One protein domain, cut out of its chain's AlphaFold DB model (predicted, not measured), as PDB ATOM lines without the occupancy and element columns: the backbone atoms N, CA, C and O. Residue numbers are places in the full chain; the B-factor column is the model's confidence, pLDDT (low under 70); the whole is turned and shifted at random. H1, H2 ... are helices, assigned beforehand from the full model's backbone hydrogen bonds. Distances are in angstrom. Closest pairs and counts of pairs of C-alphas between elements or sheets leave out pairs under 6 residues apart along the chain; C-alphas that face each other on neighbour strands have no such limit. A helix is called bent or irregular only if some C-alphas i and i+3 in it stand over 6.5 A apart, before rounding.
ATOM      1  N   LEU A   8      34.854  44.993 -54.677       72.81
ATOM      2  CA  LEU A   8      33.876  44.504 -55.651       72.81
ATOM      3  C   LEU A   8      33.979  42.982 -55.818       72.81
ATOM      4  O   LEU A   8      34.976  42.354 -55.462       72.81
ATOM      5  N   LEU A   9      32.963  42.366 -56.434       61.97
ATOM      6  CA  LEU A   9      32.972  40.929 -56.742       61.97
ATOM      7  C   LEU A   9      34.221  40.512 -57.537       61.97
ATOM      8  O   LEU A   9      34.826  39.485 -57.243       61.97
ATOM      9  N   THR A  10      34.629  41.312 -58.526       60.62
ATOM     10  CA  THR A  10      35.831  41.048 -59.328       60.62
ATOM     11  C   THR A  10      37.108  41.074 -58.501       60.62
ATOM     12  O   THR A  10      38.014  40.304 -58.797       60.62
ATOM     13  N   ASP A  11      37.176  41.913 -57.466       62.47
ATOM     14  CA  ASP A  11      38.335  41.987 -56.576       62.47
ATOM     15  C   ASP A  11      38.391  40.746 -55.685       62.47
ATOM     16  O   ASP A  11      39.418  40.080 -55.631       62.47
ATOM     17  N   ARG A  12      37.256  40.331 -55.109       63.75
ATOM     18  CA  ARG A  12      37.162  39.084 -54.325       63.75
ATOM     19  C   ARG A  12      37.568  37.857 -55.147       63.75
ATOM     20  O   ARG A  12      38.293  36.995 -54.667       63.75
ATOM     21  N   LEU A  13      37.163  37.798 -56.419       59.81
ATOM     22  CA  LEU A  13      37.551  36.718 -57.332       59.81
ATOM     23  C   LEU A  13      39.044  36.730 -57.710       59.81
ATOM     24  O   LEU A  13      39.525  35.709 -58.202       59.81
ATOM     25  N   ARG A  14      39.777  37.833 -57.498       63.25
ATOM     26  CA  ARG A  14      41.241  37.897 -57.678       63.25
ATOM     27  C   ARG A  14      42.016  37.262 -56.524       63.25
ATOM     28  O   ARG A  14      43.199  36.999 -56.708       63.25
ATOM     29  N   ALA A  15      41.378  36.924 -55.400       57.00
ATOM     30  CA  ALA A  15      42.035  36.191 -54.308       57.00
ATOM     31  C   ALA A  15      42.632  34.852 -54.775       57.00
ATOM     32  O   ALA A  15      43.675  34.434 -54.291       57.00
ATOM     33  N   LYS A  16      42.037  34.225 -55.801       60.69
ATOM     34  CA  LYS A  16      42.573  33.005 -56.430       60.69
ATOM     35  C   LYS A  16      43.885  33.208 -57.202       60.69
ATOM     36  O   LYS A  16      44.477  32.241 -57.655       60.69
ATOM     37  N   THR A  17      44.257  34.457 -57.473       60.25
ATOM     38  CA  THR A  17      45.457  34.832 -58.241       60.25
ATOM     39  C   THR A  17      46.474  35.596 -57.401       60.25
ATOM     40  O   THR A  17      47.511  35.978 -57.932       60.25
ATOM     41  N   LEU A  18      46.158  35.882 -56.133       66.75
ATOM     42  CA  LEU A  18      47.090  36.518 -55.217       66.75
ATOM     43  C   LEU A  18      47.863  35.417 -54.493       66.75
ATOM     44  O   LEU A  18      47.293  34.697 -53.669       66.75
ATOM     45  N   ASP A  19      49.136  35.278 -54.848       77.62
ATOM     46  CA  ASP A  19      50.054  34.365 -54.174       77.62
ATOM     47  C   ASP A  19      50.288  34.842 -52.739       77.62
ATOM     48  O   ASP A  19      50.418  36.044 -52.483       77.62
ATOM     49  N   ARG A  20      50.355  33.897 -51.801       72.69
ATOM     50  CA  ARG A  20      50.678  34.216 -50.405       72.69
ATOM     51  C   ARG A  20      52.147  34.572 -50.259       72.69
ATOM     52  O   ARG A  20      53.007  33.994 -50.934       72.69
ATOM     53  N   PHE A  21      52.454  35.501 -49.356       63.22
ATOM     54  CA  PHE A  21      53.834  35.891 -49.137       63.22
ATOM     55  C   PHE A  21      54.531  34.875 -48.230       63.22
ATOM     56  O   PHE A  21      54.313  34.823 -47.020       63.22
ATOM     57  N   HIS A  22      55.453  34.105 -48.805       60.38
ATOM     58  CA  HIS A  22      56.299  33.189 -48.045       60.38
ATOM     59  C   HIS A  22      57.716  33.730 -47.926       60.38
ATOM     60  O   HIS A  22      58.334  34.178 -48.885       60.38
ATOM     61  N   ILE A  23      58.246  33.683 -46.707       55.09
ATOM     62  CA  ILE A  23      59.608  34.149 -46.382       55.09
ATOM     63  C   ILE A  23      60.644  33.076 -46.715       55.09
ATOM     64  O   ILE A  23      61.837  33.351 -46.832       55.09
ATOM     65  N   VAL A  24      60.177  31.837 -46.822       52.62
ATOM     66  CA  VAL A  24      60.962  30.682 -47.222       52.62
ATOM     67  C   VAL A  24      60.567  30.295 -48.635       52.62
ATOM     68  O   VAL A  24      59.413  30.459 -49.027       52.62
ATOM     69  N   ASP A  25      61.537  29.786 -49.385       66.19
ATOM     70  CA  ASP A  25      61.281  29.259 -50.718       66.19
ATOM     71  C   ASP A  25      60.314  28.068 -50.627       66.19
ATOM     72  O   ASP A  25      60.532  27.138 -49.839       66.19
ATOM     73  N   MET A  26      59.230  28.127 -51.399       71.31
ATOM     74  CA  MET A  26      58.176  27.115 -51.422       71.31
ATOM     75  C   MET A  26      57.953  26.654 -52.855       71.31
ATOM     76  O   MET A  26      57.746  27.463 -53.755       71.31
ATOM     77  N   ALA A  27      57.940  25.338 -53.058       74.38
ATOM     78  CA  ALA A  27      57.682  24.744 -54.367       74.38
ATOM     79  C   ALA A  27      56.241  24.996 -54.843       74.38
ATOM     80  O   ALA A  27      55.987  25.069 -56.044       74.38
ATOM     81  N   ASN A  28      55.306  25.136 -53.898       78.19
ATOM     82  CA  ASN A  28      53.926  25.520 -54.154       78.19
ATOM     83  C   ASN A  28      53.443  26.457 -53.028       78.19
ATOM     84  O   ASN A  28      53.069  25.966 -51.962       78.19
ATOM     85  N   PRO A  29      53.502  27.787 -53.217       71.25
ATOM     86  CA  PRO A  29      53.151  28.753 -52.176       71.25
ATOM     87  C   PRO A  29      51.647  28.806 -51.864       71.25
ATOM     88  O   PRO A  29      51.256  29.274 -50.794       71.25
ATOM     89  N   GLY A  30      50.807  28.325 -52.782       79.69
ATOM     90  CA  GLY A  30      49.360  28.489 -52.723       79.69
ATOM     91  C   GLY A  30      48.902  29.949 -52.849       79.69
ATOM     92  O   GLY A  30      49.697  30.894 -52.831       79.69
ATOM     93  N   ASN A  31      47.591  30.140 -52.982       83.62
ATOM     94  CA  ASN A  31      46.959  31.464 -53.068       83.62
ATOM     95  C   ASN A  31      46.005  31.742 -51.892       83.62
ATOM     96  O   ASN A  31      45.655  30.843 -51.125       83.62
ATOM     97  N   VAL A  32      45.553  32.994 -51.754       82.06
ATOM     98  CA  VAL A  32      44.644  33.415 -50.666       82.06
ATOM     99  C   VAL A  32      43.330  32.622 -50.657       82.06
ATOM    100  O   VAL A  32      42.792  32.327 -49.589       82.06
ATOM    101  N   ALA A  33      42.809  32.231 -51.824       80.50
ATOM    102  CA  ALA A  33      41.578  31.442 -51.896       80.50
ATOM    103  C   ALA A  33      41.777  29.992 -51.419       80.50
ATOM    104  O   ALA A  33      40.923  29.467 -50.705       80.50
ATOM    105  N   GLU A  34      42.893  29.356 -51.783       87.06
ATOM    106  CA  GLU A  34      43.272  28.022 -51.296       87.06
ATOM    107  C   GLU A  34      43.465  28.023 -49.784       87.06
ATOM    108  O   GLU A  34      42.924  27.155 -49.101       87.06
ATOM    109  N   HIS A  35      44.144  29.047 -49.267       91.12
ATOM    110  CA  HIS A  35      44.311  29.237 -47.835       91.12
ATOM    111  C   HIS A  35      42.973  29.395 -47.114       91.12
ATOM    112  O   HIS A  35      42.657  28.611 -46.223       91.12
ATOM    113  N   SER A  36      42.136  30.339 -47.551       90.75
ATOM    114  CA  SER A  36      40.821  30.581 -46.942       90.75
ATOM    115  C   SER A  36      39.945  29.320 -46.946       90.75
ATOM    116  O   SER A  36      39.241  29.032 -45.975       90.75
ATOM    117  N   PHE A  37      40.009  28.526 -48.020       92.56
ATOM    118  CA  PHE A  37      39.326  27.235 -48.100       92.56
ATOM    119  C   PHE A  37      39.905  26.206 -47.118       92.56
ATOM    120  O   PHE A  37      39.142  25.557 -46.399       92.56
ATOM    121  N   GLY A  38      41.232  26.072 -47.042       92.12
ATOM    122  CA  GLY A  38      41.910  25.185 -46.095       92.12
ATOM    123  C   GLY A  38      41.578  25.527 -44.640       92.12
ATOM    124  O   GLY A  38      41.182  24.645 -43.874       92.12
ATOM    125  N   VAL A  39      41.633  26.813 -44.282       96.44
ATOM    126  CA  VAL A  39      41.233  27.318 -42.960       96.44
ATOM    127  C   VAL A  39      39.782  26.971 -42.669       96.44
ATOM    128  O   VAL A  39      39.488  26.492 -41.578       96.44
ATOM    129  N   GLN A  40      38.869  27.143 -43.630       95.94
ATOM    130  CA  GLN A  40      37.460  26.803 -43.443       95.94
ATOM    131  C   GLN A  40      37.268  25.312 -43.127       95.94
ATOM    132  O   GLN A  40      36.564  24.983 -42.170       95.94
ATOM    133  N   VAL A  41      37.897  24.417 -43.899       93.88
ATOM    134  CA  VAL A  41      37.792  22.960 -43.698       93.88
ATOM    135  C   VAL A  41      38.324  22.565 -42.322       93.88
ATOM    136  O   VAL A  41      37.666  21.820 -41.593       93.88
ATOM    137  N   ILE A  42      39.489  23.087 -41.930       96.50
ATOM    138  CA  ILE A  42      40.099  22.775 -40.633       96.50
ATOM    139  C   ILE A  42      39.266  23.360 -39.486       96.50
ATOM    140  O   ILE A  42      38.987  22.658 -38.513       96.50
ATOM    141  N   ALA A  43      38.826  24.616 -39.596       97.25
ATOM    142  CA  ALA A  43      38.023  25.289 -38.576       97.25
ATOM    143  C   ALA A  43      36.719  24.536 -38.293       97.25
ATOM    144  O   ALA A  43      36.326  24.391 -37.138       97.25
ATOM    145  N   GLU A  44      36.075  24.004 -39.329       94.44
ATOM    146  CA  GLU A  44      34.865  23.201 -39.194       94.44
ATOM    147  C   GLU A  44      35.110  21.887 -38.427       94.44
ATOM    148  O   GLU A  44      34.345  21.554 -37.518       94.44
ATOM    149  N   HIS A  45      36.209  21.179 -38.719       94.25
ATOM    150  CA  HIS A  45      36.590  19.967 -37.982       94.25
ATOM    151  C   HIS A  45      36.924  20.272 -36.523       94.25
ATOM    152  O   HIS A  45      36.485  19.552 -35.621       94.25
ATOM    153  N   LEU A  46      37.666  21.352 -36.269       96.75
ATOM    154  CA  LEU A  46      37.975  21.790 -34.912       96.75
ATOM    155  C   LEU A  46      36.706  22.157 -34.143       96.75
ATOM    156  O   LEU A  46      36.543  21.705 -33.013       96.75
ATOM    157  N   LEU A  47      35.783  22.904 -34.756       95.50
ATOM    158  CA  LEU A  47      34.525  23.299 -34.127       95.50
ATOM    159  C   LEU A  47      33.736  22.083 -33.641       95.50
ATOM    160  O   LEU A  47      33.267  22.072 -32.513       95.50
ATOM    161  N   VAL A  48      33.629  21.029 -34.447       92.31
ATOM    162  CA  VAL A  48      32.944  19.794 -34.036       92.31
ATOM    163  C   VAL A  48      33.679  19.081 -32.895       92.31
ATOM    164  O   VAL A  48      33.050  18.564 -31.964       92.31
ATOM    165  N   ASN A  49      35.010  19.045 -32.959       93.75
ATOM    166  CA  ASN A  49      35.828  18.272 -32.034       93.75
ATOM    167  C   ASN A  49      36.024  18.944 -30.661       93.75
ATOM    168  O   ASN A  49      36.168  18.234 -29.662       93.75
ATOM    169  N   ILE A  50      35.962  20.279 -30.562       95.44
ATOM    170  CA  ILE A  50      36.084  20.971 -29.266       95.44
ATOM    171  C   ILE A  50      34.883  20.732 -28.337       95.44
ATOM    172  O   ILE A  50      35.045  20.822 -27.122       95.44
ATOM    173  N   TYR A  51      33.700  20.403 -28.875       93.56
ATOM    174  CA  TYR A  51      32.510  20.072 -28.074       93.56
ATOM    175  C   TYR A  51      32.494  18.612 -27.596       93.56
ATOM    176  O   TYR A  51      31.623  18.227 -26.813       93.56
ATOM    177  N   GLN A  52      33.438  17.785 -28.056       90.44
ATOM    178  CA  GLN A  52      33.554  16.410 -27.581       90.44
ATOM    179  C   GLN A  52      34.046  16.371 -26.134       90.44
ATOM    180  O   GLN A  52      34.656  17.312 -25.626       90.44
ATOM    181  N   GLN A  53      33.813  15.244 -25.465       91.44
ATOM    182  CA  GLN A  53      34.393  15.025 -24.146       91.44
ATOM    183  C   GLN A  53      35.923  14.969 -24.243       91.44
ATOM    184  O   GLN A  53      36.489  14.411 -25.181       91.44
ATOM    185  N   LYS A  54      36.617  15.527 -23.250       92.31
ATOM    186  CA  LYS A  54      38.081  15.447 -23.195       92.31
ATOM    187  C   LYS A  54      38.538  13.987 -23.184       92.31
ATOM    188  O   LYS A  54      37.998  13.169 -22.444       92.31
ATOM    189  N   GLY A  55      39.564  13.686 -23.977       89.25
ATOM    190  CA  GLY A  55      40.124  12.337 -24.096       89.25
ATOM    191  C   GLY A  55      39.406  11.421 -25.092       89.25
ATOM    192  O   GLY A  55      39.813  10.271 -25.232       89.25
ATOM    193  N   THR A  56      38.377  11.894 -25.802       90.06
ATOM    194  CA  THR A  56      37.821  11.151 -26.940       90.06
ATOM    195  C   THR A  56      38.748  11.215 -28.150       90.06
ATOM    196  O   THR A  56      39.557  12.135 -28.291       90.06
ATOM    197  N   ALA A  57      38.601  10.242 -29.050       90.25
ATOM    198  CA  ALA A  57      39.264  10.267 -30.347       90.25
ATOM    199  C   ALA A  57      38.803  11.470 -31.190       90.25
ATOM    200  O   ALA A  57      37.702  11.993 -30.995       90.25
ATOM    201  N   PHE A  58      39.654  11.879 -32.130       91.06
ATOM    202  CA  PHE A  58      39.312  12.887 -33.128       91.06
ATOM    203  C   PHE A  58      38.301  12.308 -34.121       91.06
ATOM    204  O   PHE A  58      38.476  11.192 -34.610       91.06
ATOM    205  N   ILE A  59      37.233  13.050 -34.388       88.19
ATOM    206  CA  ILE A  59      36.178  12.664 -35.322       88.19
ATOM    207  C   ILE A  59      36.532  13.201 -36.707       88.19
ATOM    208  O   ILE A  59      36.515  14.416 -36.920       88.19
ATOM    209  N   ASP A  60      36.811  12.276 -37.622       85.19
ATOM    210  CA  ASP A  60      37.054  12.496 -39.049       85.19
ATOM    211  C   ASP A  60      36.634  11.220 -39.821       85.19
ATOM    212  O   ASP A  60      37.095  10.131 -39.458       85.19
ATOM    213  N   PRO A  61      35.715  11.283 -40.808       84.81
ATOM    214  CA  PRO A  61      35.022  12.474 -41.309       84.81
ATOM    215  C   PRO A  61      33.958  13.004 -40.343       84.81
ATOM    216  O   PRO A  61      33.410  12.264 -39.522       84.81
ATOM    217  N   ILE A  62      33.604  14.287 -40.485       81.50
ATOM    218  CA  ILE A  62      32.457  14.874 -39.777       81.50
ATOM    219  C   ILE A  62      31.178  14.137 -40.214       81.50
ATOM    220  O   ILE A  62      30.814  14.184 -41.394       81.50
ATOM    221  N   PRO A  63      30.460  13.463 -39.301       77.00
ATOM    222  CA  PRO A  63      29.263  12.721 -39.664       77.00
ATOM    223  C   PRO A  63      28.119  13.664 -40.096       77.00
ATOM    224  O   PRO A  63      27.927  14.726 -39.500       77.00
ATOM    225  N   PRO A  64      27.307  13.273 -41.099       66.12
ATOM    226  CA  PRO A  64      26.235  14.107 -41.660       66.12
ATOM    227  C   PRO A  64      25.031  14.344 -40.723       66.12
ATOM    228  O   PRO A  64      24.222  15.229 -40.987       66.12
ATOM    229  N   ALA A  65      24.899  13.585 -39.631       62.62
ATOM    230  CA  ALA A  65      23.909  13.782 -38.569       62.62
ATOM    231  C   ALA A  65      24.416  13.146 -37.262       62.62
ATOM    232  O   ALA A  65      25.204  12.202 -37.311       62.62
ATOM    233  N   GLU A  66      23.926  13.586 -36.097       53.84
ATOM    234  CA  GLU A  66      23.855  12.656 -34.957       53.84
ATOM    235  C   GLU A  66      25.023  12.600 -33.956       53.84
ATOM    236  O   GLU A  66      25.064  11.619 -33.224       53.84
ATOM    237  N   ILE A  67      25.981  13.537 -33.871       53.09
ATOM    238  CA  ILE A  67      27.012  13.426 -32.809       53.09
ATOM    239  C   ILE A  67      26.328  13.666 -31.460       53.09
ATOM    240  O   ILE A  67      25.810  14.759 -31.220       53.09
ATOM    241  N   GLY A  68      26.212  12.633 -30.628       47.94
ATOM    242  CA  GLY A  68      25.583  12.726 -29.311       47.94
ATOM    243  C   GLY A  68      26.414  13.598 -28.370       47.94
ATOM    244  O   GLY A  68      27.573  13.289 -28.121       47.94
ATOM    245  N   GLY A  69      25.829  14.686 -27.858       61.44
ATOM    246  CA  GLY A  69      26.489  15.651 -26.969       61.44
ATOM    247  C   GLY A  69      26.097  17.103 -27.262       61.44
ATOM    248  O   GLY A  69      25.234  17.365 -28.101       61.44
ATOM    249  N   SER A  70      26.740  18.041 -26.559       67.50
ATOM    250  CA  SER A  70      26.723  19.473 -26.886       67.50
ATOM    251  C   SER A  70      27.189  19.652 -28.335       67.50
ATOM    252  O   SER A  70      28.201  19.075 -28.720       67.50
ATOM    253  N   ARG A  71      26.455  20.404 -29.161       79.81
ATOM    254  CA  ARG A  71      26.838  20.681 -30.554       79.81
ATOM    255  C   ARG A  71      27.116  22.166 -30.737       79.81
ATOM    256  O   ARG A  71      26.438  22.959 -30.079       79.81
ATOM    257  N   PRO A  72      28.010  22.533 -31.670       88.88
ATOM    258  CA  PRO A  72      28.011  23.893 -32.169       88.88
ATOM    259  C   PRO A  72      26.646  24.194 -32.791       88.88
ATOM    260  O   PRO A  72      26.055  23.369 -33.500       88.88
ATOM    261  N   SER A  73      26.131  25.379 -32.511       91.88
ATOM    262  CA  SER A  73      24.946  25.914 -33.157       91.88
ATOM    263  C   SER A  73      25.190  26.122 -34.656       91.88
ATOM    264  O   SER A  73      26.320  26.274 -35.130       91.88
ATOM    265  N   LEU A  74      24.101  26.151 -35.431       91.19
ATOM    266  CA  LEU A  74      24.178  26.501 -36.852       91.19
ATOM    267  C   LEU A  74      24.766  27.907 -37.050       91.19
ATOM    268  O   LEU A  74      25.451  28.156 -38.039       91.19
ATOM    269  N   GLU A  75      24.505  28.801 -36.098       94.75
ATOM    270  CA  GLU A  75      25.007  30.168 -36.099       94.75
ATOM    271  C   GLU A  75      26.528  30.205 -35.904       94.75
ATOM    272  O   GLU A  75      27.223  30.751 -36.756       94.75
ATOM    273  N   GLU A  76      27.067  29.528 -34.883       95.25
ATOM    274  CA  GLU A  76      28.519  29.411 -34.663       95.25
ATOM    275  C   GLU A  76      29.233  28.850 -35.898       95.25
ATOM    276  O   GLU A  76      30.246  29.398 -36.337       95.25
ATOM    277  N   ARG A  77      28.669  27.800 -36.513       94.38
ATOM    278  CA  ARG A  77      29.202  27.215 -37.751       94.38
ATOM    279  C   ARG A  77      29.193  28.224 -38.897       94.38
ATOM    280  O   ARG A  77      30.206  28.373 -39.576       94.38
ATOM    281  N   TYR A  78      28.084  28.937 -39.095       95.44
ATOM    282  CA  TYR A  78      27.970  29.962 -40.131       95.44
ATOM    283  C   TYR A  78      29.004  31.076 -39.943       95.44
ATOM    284  O   TYR A  78      29.745  31.373 -40.878       95.44
ATOM    285  N   PHE A  79      29.092  31.666 -38.748       97.12
ATOM    286  CA  PHE A  79      30.011  32.769 -38.469       97.12
ATOM    287  C   PHE A  79      31.475  32.345 -38.594       97.12
ATOM    288  O   PHE A  79      32.267  33.076 -39.187       97.12
ATOM    289  N   LEU A  80      31.831  31.156 -38.103       97.25
ATOM    290  CA  LEU A  80      33.190  30.633 -38.217       97.25
ATOM    291  C   LEU A  80      33.586  30.378 -39.676       97.25
ATOM    292  O   LEU A  80      34.652  30.813 -40.105       97.25
ATOM    293  N   MET A  81      32.729  29.708 -40.452       94.56
ATOM    294  CA  MET A  81      32.998  29.441 -41.868       94.56
ATOM    295  C   MET A  81      33.052  30.736 -42.675       94.56
ATOM    296  O   MET A  81      33.927  30.906 -43.520       94.56
ATOM    297  N   LYS A  82      32.134  31.667 -42.398       95.94
ATOM    298  CA  LYS A  82      32.108  32.970 -43.054       95.94
ATOM    299  C   LYS A  82      33.378  33.757 -42.749       95.94
ATOM    300  O   LYS A  82      33.943  34.311 -43.682       95.94
ATOM    301  N   TYR A  83      33.842  33.765 -41.498       96.44
ATOM    302  CA  TYR A  83      35.121  34.365 -41.119       96.44
ATOM    303  C   TYR A  83      36.285  33.722 -41.873       96.44
ATOM    304  O   TYR A  83      37.020  34.432 -42.553       96.44
ATOM    305  N   ALA A  84      36.403  32.392 -41.853       94.75
ATOM    306  CA  ALA A  84      37.477  31.681 -42.548       94.75
ATOM    307  C   ALA A  84      37.556  32.031 -44.047       94.75
ATOM    308  O   ALA A  84      38.643  32.210 -44.583       94.75
ATOM    309  N   GLN A  85      36.411  32.219 -44.707       91.50
ATOM    310  CA  GLN A  85      36.351  32.603 -46.120       91.50
ATOM    311  C   GLN A  85      36.805  34.032 -46.418       91.50
ATOM    312  O   GLN A  85      37.129  34.326 -47.568       91.50
ATOM    313  N   VAL A  86      36.709  34.943 -45.444       92.06
ATOM    314  CA  VAL A  86      36.830  36.383 -45.714       92.06
ATOM    315  C   VAL A  86      37.901  37.102 -44.909       92.06
ATOM    316  O   VAL A  86      38.184  38.253 -45.230       92.06
ATOM    317  N   HIS A  87      38.493  36.454 -43.903       92.44
ATOM    318  CA  HIS A  87      39.448  37.083 -42.989       92.44
ATOM    319  C   HIS A  87      40.666  37.690 -43.700       92.44
ATOM    320  O   HIS A  87      41.035  38.809 -43.370       92.44
ATOM    321  N   ASP A  88      41.167  37.036 -44.751       90.56
ATOM    322  CA  ASP A  88      42.310  37.520 -45.539       90.56
ATOM    323  C   ASP A  88      41.908  38.283 -46.814       90.56
ATOM    324  O   ASP A  88      42.754  38.743 -47.578       90.56
ATOM    325  N   LEU A  89      40.612  38.485 -47.090       87.94
ATOM    326  CA  LEU A  89      40.211  39.289 -48.255       87.94
ATOM    327  C   LEU A  89      40.719  40.739 -48.225       87.94
ATOM    328  O   LEU A  89      40.989  41.262 -49.312       87.94
ATOM    329  N   PRO A  90      40.872  41.415 -47.068       88.94
ATOM    330  CA  PRO A  90      41.531  42.716 -47.028       88.94
ATOM    331  C   PRO A  90      42.943  42.733 -47.629       88.94
ATOM    332  O   PRO A  90      43.349  43.768 -48.164       88.94
ATOM    333  N   GLU A  91      43.655  41.601 -47.640       84.94
ATOM    334  CA  GLU A  91      44.999  41.490 -48.222       84.94
ATOM    335  C   GLU A  91      45.018  41.755 -49.733       84.94
ATOM    336  O   GLU A  91      46.048  42.133 -50.287       84.94
ATOM    337  N   LEU A  92      43.870  41.691 -50.414       80.56
ATOM    338  CA  LEU A  92      43.741  42.151 -51.800       80.56
ATOM    339  C   LEU A  92      44.064  43.639 -51.973       80.56
ATOM    340  O   LEU A  92      44.505  44.051 -53.048       80.56
ATOM    341  N   ALA A  93      43.804  44.449 -50.946       80.00
ATOM    342  CA  ALA A  93      44.048  45.885 -50.952       80.00
ATOM    343  C   ALA A  93      45.347  46.257 -50.224       80.00
ATOM    344  O   ALA A  93      46.048  47.165 -50.673       80.00
ATOM    345  N   SER A  94      45.672  45.576 -49.121       79.69
ATOM    346  CA  SER A  94      46.857  45.869 -48.301       79.69
ATOM    347  C   SER A  94      48.116  45.106 -48.716       79.69
ATOM    348  O   SER A  94      49.212  45.534 -48.353       79.69
ATOM    349  N   SER A  95      47.984  44.054 -49.533       78.12
ATOM    350  CA  SER A  95      48.982  42.985 -49.709       78.12
ATOM    351  C   SER A  95      49.254  42.211 -48.412       78.12
ATOM    352  O   SER A  95      49.143  42.750 -47.311       78.12
ATOM    353  N   ASP A  96      49.656  40.948 -48.539       78.06
ATOM    354  CA  ASP A  96      50.096  40.148 -47.394       78.06
ATOM    355  C   ASP A  96      51.444  40.682 -46.871       78.06
ATOM    356  O   ASP A  96      52.482  40.624 -47.544       78.06
ATOM    357  N   ILE A  97      51.430  41.274 -45.671       80.31
ATOM    358  CA  ILE A  97      52.641  41.756 -45.001       80.31
ATOM    359  C   ILE A  97      53.226  40.616 -44.164       80.31
ATOM    360  O   ILE A  97      52.676  40.227 -43.130       80.31
ATOM    361  N   LEU A 158      36.473  45.670 -45.776       89.12
ATOM    362  CA  LEU A 158      35.498  44.614 -45.566       89.12
ATOM    363  C   LEU A 158      34.686  44.835 -44.268       89.12
ATOM    364  O   LEU A 158      34.929  44.175 -43.258       89.12
ATOM    365  N   PRO A 159      33.637  45.683 -44.302       90.50
ATOM    366  CA  PRO A 159      32.857  46.042 -43.107       90.50
ATOM    367  C   PRO A 159      32.149  44.872 -42.409       90.50
ATOM    368  O   PRO A 159      31.776  44.965 -41.239       90.50
ATOM    369  N   GLU A 160      31.937  43.759 -43.119       91.56
ATOM    370  CA  GLU A 160      31.384  42.533 -42.532       91.56
ATOM    371  C   GLU A 160      32.313  41.919 -41.470       91.56
ATOM    372  O   GLU A 160      31.800  41.271 -40.556       91.56
ATOM    373  N   LEU A 161      33.629  42.188 -41.507       91.38
ATOM    374  CA  LEU A 161      34.578  41.732 -40.484       91.38
ATOM    375  C   LEU A 161      34.195  42.226 -39.092       91.38
ATOM    376  O   LEU A 161      34.115  41.410 -38.184       91.38
ATOM    377  N   SER A 162      33.809  43.493 -38.924       91.50
ATOM    378  CA  SER A 162      33.422  44.005 -37.600       91.50
ATOM    379  C   SER A 162      32.210  43.279 -37.008       91.50
ATOM    380  O   SER A 162      32.089  43.135 -35.792       91.50
ATOM    381  N   SER A 163      31.292  42.806 -37.858       93.50
ATOM    382  CA  SER A 163      30.139  42.014 -37.407       93.50
ATOM    383  C   SER A 163      30.564  40.611 -36.966       93.50
ATOM    384  O   SER A 163      30.077  40.112 -35.953       93.50
ATOM    385  N   LEU A 164      31.494  39.992 -37.699       95.00
ATOM    386  CA  LEU A 164      32.080  38.695 -37.352       95.00
ATOM    387  C   LEU A 164      32.910  38.781 -36.061       95.00
ATOM    388  O   LEU A 164      32.767  37.942 -35.177       95.00
ATOM    389  N   GLU A 165      33.722  39.826 -35.916       92.88
ATOM    390  CA  GLU A 165      34.539  40.084 -34.729       92.88
ATOM    391  C   GLU A 165      33.691  40.302 -33.485       92.88
ATOM    392  O   GLU A 165      34.006  39.769 -32.422       92.88
ATOM    393  N   ARG A 166      32.583  41.040 -33.613       95.44
ATOM    394  CA  ARG A 166      31.616  41.184 -32.526       95.44
ATOM    395  C   ARG A 166      31.034  39.833 -32.119       95.44
ATOM    396  O   ARG A 166      30.957  39.543 -30.929       95.44
ATOM    397  N   TYR A 167      30.673  38.992 -33.084       96.88
ATOM    398  CA  TYR A 167      30.177  37.651 -32.781       96.88
ATOM    399  C   TYR A 167      31.242  36.791 -32.083       96.88
ATOM    400  O   TYR A 167      30.935  36.067 -31.140       96.88
ATOM    401  N   PHE A 168      32.509  36.905 -32.487       97.12
ATOM    402  CA  PHE A 168      33.637  36.219 -31.844       97.12
ATOM    403  C   PHE A 168      33.947  36.774 -30.453       97.12
ATOM    404  O   PHE A 168      34.428  36.037 -29.597       97.12
ATOM    405  N   PHE A 169      33.681  38.054 -30.204       95.81
ATOM    406  CA  PHE A 169      33.776  38.636 -28.871       95.81
ATOM    407  C   PHE A 169      32.744  38.011 -27.922       95.81
ATOM    408  O   PHE A 169      33.071  37.691 -26.782       95.81
ATOM    409  N   GLU A 170      31.523  37.789 -28.411       97.25
ATOM    410  CA  GLU A 170      30.451  37.117 -27.668       97.25
ATOM    411  C   GLU A 170      30.690  35.592 -27.560       97.25
ATOM    412  O   GLU A 170      30.305  34.977 -26.567       97.25
ATOM    413  N   ASN A 171      31.404  34.997 -28.526       97.25
ATOM    414  CA  ASN A 171      31.714  33.564 -28.618       97.25
ATOM    415  C   ASN A 171      33.236  33.319 -28.746       97.25
ATOM    416  O   ASN A 171      33.727  32.912 -29.806       97.25
ATOM    417  N   PRO A 172      34.020  33.542 -27.674       97.50
ATOM    418  CA  PRO A 172      35.484  33.612 -27.743       97.50
ATOM    419  C   PRO A 172      36.173  32.311 -28.176       97.50
ATOM    420  O   PRO A 172      37.288  32.356 -28.701       97.50
ATOM    421  N   HIS A 173      35.526  31.152 -28.005       97.94
ATOM    422  CA  HIS A 173      36.061  29.869 -28.470       97.94
ATOM    423  C   HIS A 173      36.258  29.850 -29.998       97.94
ATOM    424  O   HIS A 173      37.237  29.276 -30.477       97.94
ATOM    425  N   LEU A 174      35.408  30.547 -30.763       98.06
ATOM    426  CA  LEU A 174      35.523  30.637 -32.222       98.06
ATOM    427  C   LEU A 174      36.802  31.350 -32.661       98.06
ATOM    428  O   LEU A 174      37.432  30.933 -33.630       98.06
ATOM    429  N   LYS A 175      37.251  32.363 -31.909       97.44
ATOM    430  CA  LYS A 175      38.515  33.060 -32.185       97.44
ATOM    431  C   LYS A 175      39.723  32.141 -32.003       97.44
ATOM    432  O   LYS A 175      40.664  32.197 -32.794       97.44
ATOM    433  N   PHE A 176      39.697  31.280 -30.983       98.31
ATOM    434  CA  PHE A 176      40.737  30.266 -30.791       98.31
ATOM    435  C   PHE A 176      40.722  29.221 -31.907       98.31
ATOM    436  O   PHE A 176      41.792  28.881 -32.408       98.31
ATOM    437  N   ILE A 177      39.540  28.761 -32.331       98.25
ATOM    438  CA  ILE A 177      39.409  27.822 -33.452       98.25
ATOM    439  C   ILE A 177      39.941  28.434 -34.745       98.25
ATOM    440  O   ILE A 177      40.775  27.813 -35.394       98.25
ATOM    441  N   ALA A 178      39.504  29.644 -35.106       98.06
ATOM    442  CA  ALA A 178      39.932  30.310 -36.332       98.06
ATOM    443  C   ALA A 178      41.458  30.466 -36.376       98.06
ATOM    444  O   ALA A 178      42.094  30.115 -37.366       98.06
ATOM    445  N   LYS A 179      42.062  30.884 -35.258       97.25
ATOM    446  CA  LYS A 179      43.519  31.005 -35.145       97.25
ATOM    447  C   LYS A 179      44.245  29.659 -35.190       97.25
ATOM    448  O   LYS A 179      45.342  29.574 -35.729       97.25
ATOM    449  N   ALA A 180      43.672  28.609 -34.606       98.06
ATOM    450  CA  ALA A 180      44.246  27.269 -34.682       98.06
ATOM    451  C   ALA A 180      44.184  26.722 -36.112       98.06
ATOM    452  O   ALA A 180      45.153  26.124 -36.572       98.06
ATOM    453  N   ALA A 181      43.071  26.958 -36.809       98.00
ATOM    454  CA  ALA A 181      42.867  26.542 -38.187       98.00
ATOM    455  C   ALA A 181      43.842  27.226 -39.150       98.00
ATOM    456  O   ALA A 181      44.443  26.533 -39.961       98.00
ATOM    457  N   ASP A 182      44.068  28.533 -39.000       96.38
ATOM    458  CA  ASP A 182      45.088  29.287 -39.742       96.38
ATOM    459  C   ASP A 182      46.497  28.679 -39.578       96.38
ATOM    460  O   ASP A 182      47.163  28.318 -40.550       96.38
ATOM    461  N   ILE A 183      46.921  28.418 -38.335       95.88
ATOM    462  CA  ILE A 183      48.242  27.824 -38.067       95.88
ATOM    463  C   ILE A 183      48.350  26.380 -38.603       95.88
ATOM    464  O   ILE A 183      49.408  25.974 -39.090       95.88
ATOM    465  N   LEU A 184      47.284  25.580 -38.493       95.88
ATOM    466  CA  LEU A 184      47.249  24.206 -39.008       95.88
ATOM    467  C   LEU A 184      47.216  24.156 -40.541       95.88
ATOM    468  O   LEU A 184      47.809  23.252 -41.128       95.88
ATOM    469  N   GLU A 185      46.566  25.120 -41.194       95.31
ATOM    470  CA  GLU A 185      46.606  25.267 -42.649       95.31
ATOM    471  C   GLU A 185      48.032  25.567 -43.105       95.31
ATOM    472  O   GLU A 185      48.558  24.853 -43.962       95.31
ATOM    473  N   ALA A 186      48.702  26.513 -42.441       91.50
ATOM    474  CA  ALA A 186      50.093  26.833 -42.729       91.50
ATOM    475  C   ALA A 186      51.001  25.601 -42.576       91.50
ATOM    476  O   ALA A 186      51.892  25.388 -43.395       91.50
ATOM    477  N   LEU A 187      50.755  24.746 -41.574       91.50
ATOM    478  CA  LEU A 187      51.468  23.475 -41.415       91.50
ATOM    479  C   LEU A 187      51.218  22.509 -42.583       91.50
ATOM    480  O   LEU A 187      52.154  21.867 -43.058       91.50
ATOM    481  N   SER A 188      49.966  22.394 -43.026       91.06
ATOM    482  CA  SER A 188      49.558  21.519 -44.130       91.06
ATOM    483  C   SER A 188      50.228  21.921 -45.447       91.06
ATOM    484  O   SER A 188      50.850  21.092 -46.124       91.06
ATOM    485  N   VAL A 189      50.188  23.217 -45.770       88.31
ATOM    486  CA  VAL A 189      50.872  23.776 -46.943       88.31
ATOM    487  C   VAL A 189      52.374  23.593 -46.804       88.31
ATOM    488  O   VAL A 189      53.018  23.082 -47.713       88.31
ATOM    489  N   PHE A 190      52.946  23.919 -45.647       86.19
ATOM    490  CA  PHE A 190      54.379  23.786 -45.422       86.19
ATOM    491  C   PHE A 190      54.867  22.337 -45.595       86.19
ATOM    492  O   PHE A 190      55.892  22.093 -46.227       86.19
ATOM    493  N   LYS A 191      54.112  21.345 -45.109       84.81
ATOM    494  CA  LYS A 191      54.447  19.921 -45.269       84.81
ATOM    495  C   LYS A 191      54.535  19.499 -46.739       84.81
ATOM    496  O   LYS A 191      55.400  18.694 -47.084       84.81
ATOM    497  N   THR A 192      53.645  20.014 -47.583       82.31
ATOM    498  CA  THR A 192      53.552  19.633 -49.002       82.31
ATOM    499  C   THR A 192      54.390  20.520 -49.925       82.31
ATOM    500  O   THR A 192      54.830  20.056 -50.973       82.31
ATOM    501  N   GLY A 193      54.657  21.765 -49.524       80.00
ATOM    502  CA  GLY A 193      55.293  22.798 -50.345       80.00
ATOM    503  C   GLY A 193      56.687  23.247 -49.899       80.00
ATOM    504  O   GLY A 193      57.255  24.120 -50.555       80.00
ATOM    505  N   ARG A 194      57.263  22.695 -48.818       82.75
ATOM    506  CA  ARG A 194      58.590  23.105 -48.314       82.75
ATOM    507  C   ARG A 194      59.707  22.977 -49.358       82.75
ATOM    508  O   ARG A 194      59.800  21.976 -50.068       82.75
ATOM    509  N   GLY A 195      60.596  23.970 -49.391       80.81
ATOM    510  CA  GLY A 195      61.812  23.962 -50.205       80.81
ATOM    511  C   GLY A 195      62.900  23.003 -49.698       80.81
ATOM    512  O   GLY A 195      62.705  22.230 -48.759       80.81
ATOM    513  N   LEU A 196      64.084  23.066 -50.314       86.75
ATOM    514  CA  LEU A 196      65.198  22.135 -50.059       86.75
ATOM    515  C   LEU A 196      66.058  22.480 -48.825       86.75
ATOM    516  O   LEU A 196      66.923  21.693 -48.440       86.75
ATOM    517  N   ASP A 197      65.850  23.638 -48.191       86.00
ATOM    518  CA  ASP A 197      66.609  24.043 -47.001       86.00
ATOM    519  C   ASP A 197      66.089  23.333 -45.741       86.00
ATOM    520  O   ASP A 197      65.198  23.812 -45.036       86.00
ATOM    521  N   HIS A 198      66.670  22.173 -45.437       88.19
ATOM    522  CA  HIS A 198      66.298  21.362 -44.277       88.19
ATOM    523  C   HIS A 198      66.432  22.103 -42.937       88.19
ATOM    524  O   HIS A 198      65.576  21.940 -42.069       88.19
ATOM    525  N   ILE A 199      67.453  22.951 -42.773       85.81
ATOM    526  CA  ILE A 199      67.695  23.669 -41.512       85.81
ATOM    527  C   ILE A 199      66.604  24.712 -41.296       85.81
ATOM    528  O   ILE A 199      66.067  24.852 -40.193       85.81
ATOM    529  N   GLN A 200      66.274  25.466 -42.341       82.19
ATOM    530  CA  GLN A 200      65.201  26.442 -42.259       82.19
ATOM    531  C   GLN A 200      63.846  25.755 -42.077       82.19
ATOM    532  O   GLN A 200      63.023  26.240 -41.297       82.19
ATOM    533  N   ASN A 201      63.647  24.596 -42.707       85.50
ATOM    534  CA  ASN A 201      62.411  23.848 -42.578       85.50
ATOM    535  C   ASN A 201      62.148  23.384 -41.137       85.50
ATOM    536  O   ASN A 201      61.063  23.618 -40.606       85.50
ATOM    537  N   GLU A 202      63.157  22.816 -40.471       89.25
ATOM    538  CA  GLU A 202      63.070  22.415 -39.059       89.25
ATOM    539  C   GLU A 202      62.737  23.601 -38.140       89.25
ATOM    540  O   GLU A 202      61.963  23.478 -37.188       89.25
ATOM    541  N   ARG A 203      63.295  24.785 -38.427       86.88
ATOM    542  CA  ARG A 203      63.022  26.005 -37.650       86.88
ATOM    543  C   ARG A 203      61.584  26.483 -37.811       86.88
ATOM    544  O   ARG A 203      60.989  26.914 -36.824       86.88
ATOM    545  N   VAL A 204      61.048  26.451 -39.030       85.06
ATOM    546  CA  VAL A 204      59.657  26.840 -39.310       85.06
ATOM    547  C   VAL A 204      58.698  25.867 -38.630       85.06
ATOM    548  O   VAL A 204      57.838  26.302 -37.867       85.06
ATOM    549  N   GLU A 205      58.910  24.564 -38.805       90.00
ATOM    550  CA  GLU A 205      58.086  23.522 -38.187       90.00
ATOM    551  C   GLU A 205      58.083  23.627 -36.655       90.00
ATOM    552  O   GLU A 205      57.025  23.587 -36.020       90.00
ATOM    553  N   LYS A 206      59.252  23.854 -36.044       91.88
ATOM    554  CA  LYS A 206      59.361  24.092 -34.601       91.88
ATOM    555  C   LYS A 206      58.518  25.291 -34.155       91.88
ATOM    556  O   LYS A 206      57.766  25.171 -33.191       91.88
ATOM    557  N   LYS A 207      58.599  26.426 -34.859       90.81
ATOM    558  CA  LYS A 207      57.837  27.642 -34.517       90.81
ATOM    559  C   LYS A 207      56.328  27.458 -34.662       90.81
ATOM    560  O   LYS A 207      55.576  27.958 -33.823       90.81
ATOM    561  N   ILE A 208      55.880  26.740 -35.692       91.56
ATOM    562  CA  ILE A 208      54.462  26.396 -35.877       91.56
ATOM    563  C   ILE A 208      53.976  25.555 -34.688       91.56
ATOM    564  O   ILE A 208      52.974  25.889 -34.054       91.56
ATOM    565  N   ASN A 209      54.735  24.521 -34.312       94.25
ATOM    566  CA  ASN A 209      54.402  23.650 -33.183       94.25
ATOM    567  C   ASN A 209      54.386  24.382 -31.831       94.25
ATOM    568  O   ASN A 209      53.483  24.170 -31.014       94.25
ATOM    569  N   GLU A 210      55.349  25.272 -31.590       95.44
ATOM    570  CA  GLU A 210      55.385  26.129 -30.398       95.44
ATOM    571  C   GLU A 210      54.171  27.067 -30.351       95.44
ATOM    572  O   GLU A 210      53.553  27.227 -29.294       95.44
ATOM    573  N   SER A 211      53.779  27.627 -31.499       95.38
ATOM    574  CA  SER A 211      52.616  28.515 -31.618       95.38
ATOM    575  C   SER A 211      51.305  27.786 -31.317       95.38
ATOM    576  O   SER A 211      50.497  28.298 -30.540       95.38
ATOM    577  N   LEU A 212      51.117  26.571 -31.849       96.31
ATOM    578  CA  LEU A 212      49.961  25.722 -31.530       96.31
ATOM    579  C   LEU A 212      49.919  25.362 -30.045       96.31
ATOM    580  O   LEU A 212      48.883  25.508 -29.405       96.31
ATOM    581  N   THR A 213      51.051  24.946 -29.474       97.62
ATOM    582  CA  THR A 213      51.139  24.578 -28.050       97.62
ATOM    583  C   THR A 213      50.767  25.754 -27.149       97.62
ATOM    584  O   THR A 213      49.999  25.605 -26.196       97.62
ATOM    585  N   LEU A 214      51.274  26.949 -27.464       97.44
ATOM    586  CA  LEU A 214      50.936  28.165 -26.734       97.44
ATOM    587  C   LEU A 214      49.452  28.526 -26.882       97.44
ATOM    588  O   LEU A 214      48.834  28.948 -25.905       97.44
ATOM    589  N   LEU A 215      48.887  28.374 -28.083       97.94
ATOM    590  CA  LEU A 215      47.479  28.652 -28.351       97.94
ATOM    591  C   LEU A 215      46.562  27.707 -27.570       97.94
ATOM    592  O   LEU A 215      45.660  28.191 -26.892       97.94
ATOM    593  N   ILE A 216      46.838  26.399 -27.603       98.06
ATOM    594  CA  ILE A 216      46.102  25.377 -26.845       98.06
ATOM    595  C   ILE A 216      46.117  25.732 -25.361       98.06
ATOM    596  O   ILE A 216      45.059  25.859 -24.756       98.06
ATOM    597  N   ARG A 217      47.297  26.008 -24.790       98.19
ATOM    598  CA  ARG A 217      47.412  26.377 -23.374       98.19
ATOM    599  C   ARG A 217      46.596  27.626 -23.028       98.19
ATOM    600  O   ARG A 217      45.975  27.678 -21.970       98.19
ATOM    601  N   LYS A 218      46.610  28.650 -23.887       98.19
ATOM    602  CA  LYS A 218      45.803  29.866 -23.683       98.19
ATOM    603  C   LYS A 218      44.308  29.554 -23.720       98.19
ATOM    604  O   LYS A 218      43.581  30.053 -22.868       98.19
ATOM    605  N   ALA A 219      43.876  28.730 -24.671       97.94
ATOM    606  CA  ALA A 219      42.483  28.336 -24.826       97.94
ATOM    607  C   ALA A 219      41.998  27.493 -23.633       97.94
ATOM    608  O   ALA A 219      40.948  27.781 -23.072       97.94
ATOM    609  N   GLU A 220      42.807  26.538 -23.162       97.94
ATOM    610  CA  GLU A 220      42.511  25.714 -21.981       97.94
ATOM    611  C   GLU A 220      42.362  26.528 -20.697       97.94
ATOM    612  O   GLU A 220      41.517  26.207 -19.865       97.94
ATOM    613  N   VAL A 221      43.182  27.567 -20.524       98.25
ATOM    614  CA  VAL A 221      43.079  28.467 -19.369       98.25
ATOM    615  C   VAL A 221      41.845  29.361 -19.480       98.25
ATOM    616  O   VAL A 221      41.182  29.600 -18.475       98.25
ATOM    617  N   ALA A 222      41.551  29.872 -20.677       97.81
ATOM    618  CA  ALA A 222      40.457  30.815 -20.890       97.81
ATOM    619  C   ALA A 222      39.074  30.146 -20.872       97.81
ATOM    620  O   ALA A 222      38.129  30.740 -20.364       97.81
ATOM    621  N   LEU A 223      38.960  28.947 -21.447       97.56
ATOM    622  CA  LEU A 223      37.700  28.251 -21.722       97.56
ATOM    623  C   LEU A 223      37.863  26.742 -21.437       97.56
ATOM    624  O   LEU A 223      37.909  25.925 -22.364       97.56
ATOM    625  N   PRO A 224      38.047  26.349 -20.162       97.56
ATOM    626  CA  PRO A 224      38.419  24.990 -19.773       97.56
ATOM    627  C   PRO A 224      37.352  23.926 -20.066       97.56
ATOM    628  O   PRO A 224      37.659  22.737 -19.987       97.56
ATOM    629  N   GLU A 225      36.117  24.308 -20.368       95.31
ATOM    630  CA  GLU A 225      35.004  23.415 -20.683       95.31
ATOM    631  C   GLU A 225      35.162  22.686 -22.026       95.31
ATOM    632  O   GLU A 225      34.635  21.585 -22.179       95.31
ATOM    633  N   PHE A 226      35.928  23.246 -22.965       96.38
ATOM    634  CA  PHE A 226      36.127  22.671 -24.296       96.38
ATOM    635  C   PHE A 226      37.322  21.706 -24.366       96.38
ATOM    636  O   PHE A 226      38.285  21.780 -23.593       96.38
ATOM    637  N   ASN A 227      37.280  20.795 -25.339       96.25
ATOM    638  CA  ASN A 227      38.335  19.832 -25.645       96.25
ATOM    639  C   ASN A 227      39.398  20.427 -26.581       96.25
ATOM    640  O   ASN A 227      39.457  20.117 -27.770       96.25
ATOM    641  N   TRP A 228      40.268  21.282 -26.048       97.88
ATOM    642  CA  TRP A 228      41.334  21.922 -26.832       97.88
ATOM    643  C   TRP A 228      42.448  20.963 -27.272       97.88
ATOM    644  O   TRP A 228      43.171  21.262 -28.225       97.88
ATOM    645  N   GLN A 229      42.557  19.784 -26.649       96.44
ATOM    646  CA  GLN A 229      43.471  18.722 -27.076       96.44
ATOM    647  C   GLN A 229      43.194  18.264 -28.515       96.44
ATOM    648  O   GLN A 229      44.109  17.780 -29.182       96.44
ATOM    649  N   CYS A 230      41.971  18.458 -29.026       95.56
ATOM    650  CA  CYS A 230      41.644  18.107 -30.404       95.56
ATOM    651  C   CYS A 230      42.496  18.848 -31.446       95.56
ATOM    652  O   CYS A 230      42.726  18.297 -32.515       95.56
ATOM    653  N   ILE A 231      43.035  20.035 -31.133       97.62
ATOM    654  CA  ILE A 231      43.940  20.770 -32.032       97.62
ATOM    655  C   ILE A 231      45.236  19.978 -32.253       97.62
ATOM    656  O   ILE A 231      45.737  19.900 -33.372       97.62
ATOM    657  N   ALA A 232      45.770  19.351 -31.199       96.44
ATOM    658  CA  ALA A 232      46.946  18.495 -31.319       96.44
ATOM    659  C   ALA A 232      46.631  17.222 -32.118       96.44
ATOM    660  O   ALA A 232      47.460  16.787 -32.905       96.44
ATOM    661  N   LEU A 233      45.430  16.656 -31.965       94.62
ATOM    662  CA  LEU A 233      45.002  15.502 -32.760       94.62
ATOM    663  C   LEU A 233      44.818  15.865 -34.241       94.62
ATOM    664  O   LEU A 233      45.297  15.136 -35.102       94.62
ATOM    665  N   ALA A 234      44.208  17.014 -34.543       95.38
ATOM    666  CA  ALA A 234      44.073  17.525 -35.907       95.38
ATOM    667  C   ALA A 234      45.442  17.708 -36.578       95.38
ATOM    668  O   ALA A 234      45.618  17.351 -37.740       95.38
ATOM    669  N   ARG A 235      46.438  18.206 -35.829       95.25
ATOM    670  CA  ARG A 235      47.829  18.271 -36.294       95.25
ATOM    671  C   ARG A 235      48.350  16.894 -36.708       95.25
ATOM    672  O   ARG A 235      48.912  16.772 -37.790       95.25
ATOM    673  N   GLU A 236      48.178  15.875 -35.866       93.25
ATOM    674  CA  GLU A 236      48.625  14.513 -36.182       93.25
ATOM    675  C   GLU A 236      47.931  13.965 -37.435       93.25
ATOM    676  O   GLU A 236      48.599  13.389 -38.287       93.25
ATOM    677  N   VAL A 237      46.629  14.211 -37.601       90.38
ATOM    678  CA  VAL A 237      45.885  13.821 -38.812       90.38
ATOM    679  C   VAL A 237      46.445  14.523 -40.056       90.38
ATOM    680  O   VAL A 237      46.696  13.874 -41.064       90.38
ATOM    681  N   ILE A 238      46.745  15.820 -39.992       89.75
ATOM    682  CA  ILE A 238      47.356  16.555 -41.117       89.75
ATOM    683  C   ILE A 238      48.759  16.016 -41.451       89.75
ATOM    684  O   ILE A 238      49.150  15.906 -42.620       89.75
ATOM    685  N   LEU A 239      49.550  15.672 -40.433       86.31
ATOM    686  CA  LEU A 239      50.930  15.217 -40.605       86.31
ATOM    687  C   LEU A 239      51.056  13.738 -40.983       86.31
ATOM    688  O   LEU A 239      51.981  13.396 -41.721       86.31
ATOM    689  N   PHE A 240      50.139  12.881 -40.556       86.19
ATOM    690  CA  PHE A 240      50.300  11.426 -40.664       86.19
ATOM    691  C   PHE A 240      49.035  10.682 -41.089       86.19
ATOM    692  O   PHE A 240      49.101   9.472 -41.270       86.19
ATOM    693  N   GLY A 241      47.903  11.370 -41.235       81.00
ATOM    694  CA  GLY A 241      46.643  10.762 -41.643       81.00
ATOM    695  C   GLY A 241      46.697  10.181 -43.052       81.00
ATOM    696  O   GLY A 241      47.424  10.666 -43.929       81.00
ATOM    697  N   ASP A 242      45.899   9.138 -43.252       71.56
ATOM    698  CA  ASP A 242      45.744   8.488 -44.545       71.56
ATOM    699  C   ASP A 242      45.066   9.440 -45.540       71.56
ATOM    700  O   ASP A 242      44.123  10.163 -45.216       71.56
ATOM    701  N   SER A 243      45.556   9.446 -46.777       68.50
ATOM    702  CA  SER A 243      44.991  10.239 -47.867       68.50
ATOM    703  C   SER A 243      44.715   9.327 -49.047       68.50
ATOM    704  O   SER A 243      45.617   8.636 -49.522       68.50
ATOM    705  N   ALA A 244      43.494   9.390 -49.579       61.09
ATOM    706  CA  ALA A 244      43.117   8.667 -50.792       61.09
ATOM    707  C   ALA A 244      44.039   9.001 -51.984       61.09
ATOM    708  O   ALA A 244      44.217   8.179 -52.881       61.09
ATOM    709  N   ILE A 245      44.659  10.188 -51.987       60.56
ATOM    710  CA  ILE A 245      45.655  10.581 -52.994       60.56
ATOM    711  C   ILE A 245      46.948   9.778 -52.815       60.56
ATOM    712  O   ILE A 245      47.467   9.249 -53.794       60.56
ATOM    713  N   ASN A 246      47.433   9.616 -51.579       56.66
ATOM    714  CA  ASN A 246      48.635   8.825 -51.301       56.66
ATOM    715  C   ASN A 246      48.428   7.354 -51.695       56.66
ATOM    716  O   ASN A 246      49.295   6.753 -52.329       56.66
ATOM    717  N   GLU A 247      47.258   6.788 -51.384       58.25
ATOM    718  CA  GLU A 247      46.893   5.425 -51.791       58.25
ATOM    719  C   GLU A 247      46.829   5.275 -53.320       58.25
ATOM    720  O   GLU A 247      47.311   4.285 -53.890       58.25
ATOM    721  N   PHE A 248      46.263   6.272 -54.004       56.28
ATOM    722  CA  PHE A 248      46.211   6.305 -55.461       56.28
ATOM    723  C   PHE A 248      47.620   6.364 -56.064       56.28
ATOM    724  O   PHE A 248      47.947   5.526 -56.901       56.28
ATOM    725  N   GLU A 249      48.488   7.273 -55.613       60.72
ATOM    726  CA  GLU A 249      49.868   7.406 -56.105       60.72
ATOM    727  C   GLU A 249      50.718   6.148 -55.860       60.72
ATOM    728  O   GLU A 249      51.451   5.703 -56.750       60.72
ATOM    729  N   GLU A 250      50.588   5.515 -54.689       65.75
ATOM    730  CA  GLU A 250      51.251   4.241 -54.393       65.75
ATOM    731  C   GLU A 250      50.848   3.126 -55.361       65.75
ATOM    732  O   GLU A 250      51.666   2.264 -55.704       65.75
ATOM    733  N   THR A 251      49.594   3.136 -55.814       68.81
ATOM    734  CA  THR A 251      49.072   2.144 -56.757       68.81
ATOM    735  C   THR A 251      49.781   2.222 -58.115       68.81
ATOM    736  O   THR A 251      49.929   1.192 -58.777       68.81
ATOM    737  N   PHE A 252      50.272   3.399 -58.519       68.12
ATOM    738  CA  PHE A 252      51.040   3.567 -59.759       68.12
ATOM    739  C   PHE A 252      52.526   3.253 -59.585       68.12
ATOM    740  O   PHE A 252      53.091   2.595 -60.452       68.12
ATOM    741  N   ARG A 253      53.140   3.609 -58.448       67.25
ATOM    742  CA  ARG A 253      54.558   3.286 -58.178       67.25
ATOM    743  C   ARG A 253      54.840   1.786 -58.097       67.25
ATOM    744  O   ARG A 253      55.936   1.358 -58.422       67.25
TER     745      ARG A 253
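This is residues 8 to 97 and 158 to 253 of the 256 residues of an uncharacterized protein of Alteromonas mediterranea (UniProt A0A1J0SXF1). Helix H6 runs through the core, with the longest helix, H7, antiparallel along one side and the helical hairpin of H2 and H3 on the other, H2 crossing H6 steeply. H8 runs beside H6, H5 packs on H3, H1 and H4 meet at a corner near the start of H2, and residues 240 to 253, with H9, stick out. The 186 printed residues hold nine named helices, H1 to H9 in chain order, and no named strand: the class is all helix. The whole is compact and rounded, with a radius of gyration of the C-alphas of 17.2 A and spans of 44 by 44 by 32 A.

H1, residues 9 to 17, touches residues 32 to 34 alone of H2, residues 32 to 50, about perpendicular at 89 degrees; the closest C-alphas, of Lys 16 and Ala 33, are 4.9 A apart. H3, residues 74 to 86, forms a hairpin with H2, with closest C-alphas Gln 40 and Ala 84 at 5.0 A and a shallow tilt of 26 degrees, opposite ways. H4, residues 91 to 94, touches H1, with closest C-alphas Ala 15 and Leu 92 at 6.7 A. H5, residues 160 to 170, touches H3, with closest C-alphas Phe 79 and Leu 164 at 6.4 A. H6, residues 172 to 193, touches H2 at a steep tilt of 54 degrees, with closest C-alphas Ala 43 and Ala 181 at 5.0 A. H6, H7, residues 198 to 222, and H8, residues 230 to 240, form an up and down bundle, each helix running against the one before. H6 and H7 touch at a shallow tilt of 14 degrees, with closest C-alphas Phe 176 and Ala 219 at 6.5 A; H7 and H8 only just touch, with 3 pairs of C-alphas within 8 A, the closest being Ile 216 and Ile 231 at 7.3 A. H9, residues 244 to 253, touches no helix. Every O i to N i+4 pair is within hydrogen-bond range in H2, H3, H5, H6, H7 and H8, while H9 has 5 of 6 and H4, with 4 residues, is too short for any O i to N i+4 pair; H1 has 2 of 5 O i to N i+4 pairs within range, beside 4 of 6 O i to N i+3 pairs.

H1 begins at C-alpha 9, (32.972, 40.929, -56.742), and is neither bent nor irregular, but only just: C-alphas 13 and 16 are 6.3 A apart. H2 is 26.2 A long, H6 31.9 A and H7 36.1 A. H9 ends at C-alpha 253, (54.558, 3.286, -58.178).

The C-alphas farthest apart, of Glu 170 and Arg 253, are 51.5 A apart. Residues 98 to 157 are not printed; C-alphas 97 and 158 are 17.4 A apart. The links H1 to H2 and H2 to H3 are long. Low-confidence residues, with pLDDT under 70, are 9 to 18, 21 to 25, 64 to 70 and 243 to 253.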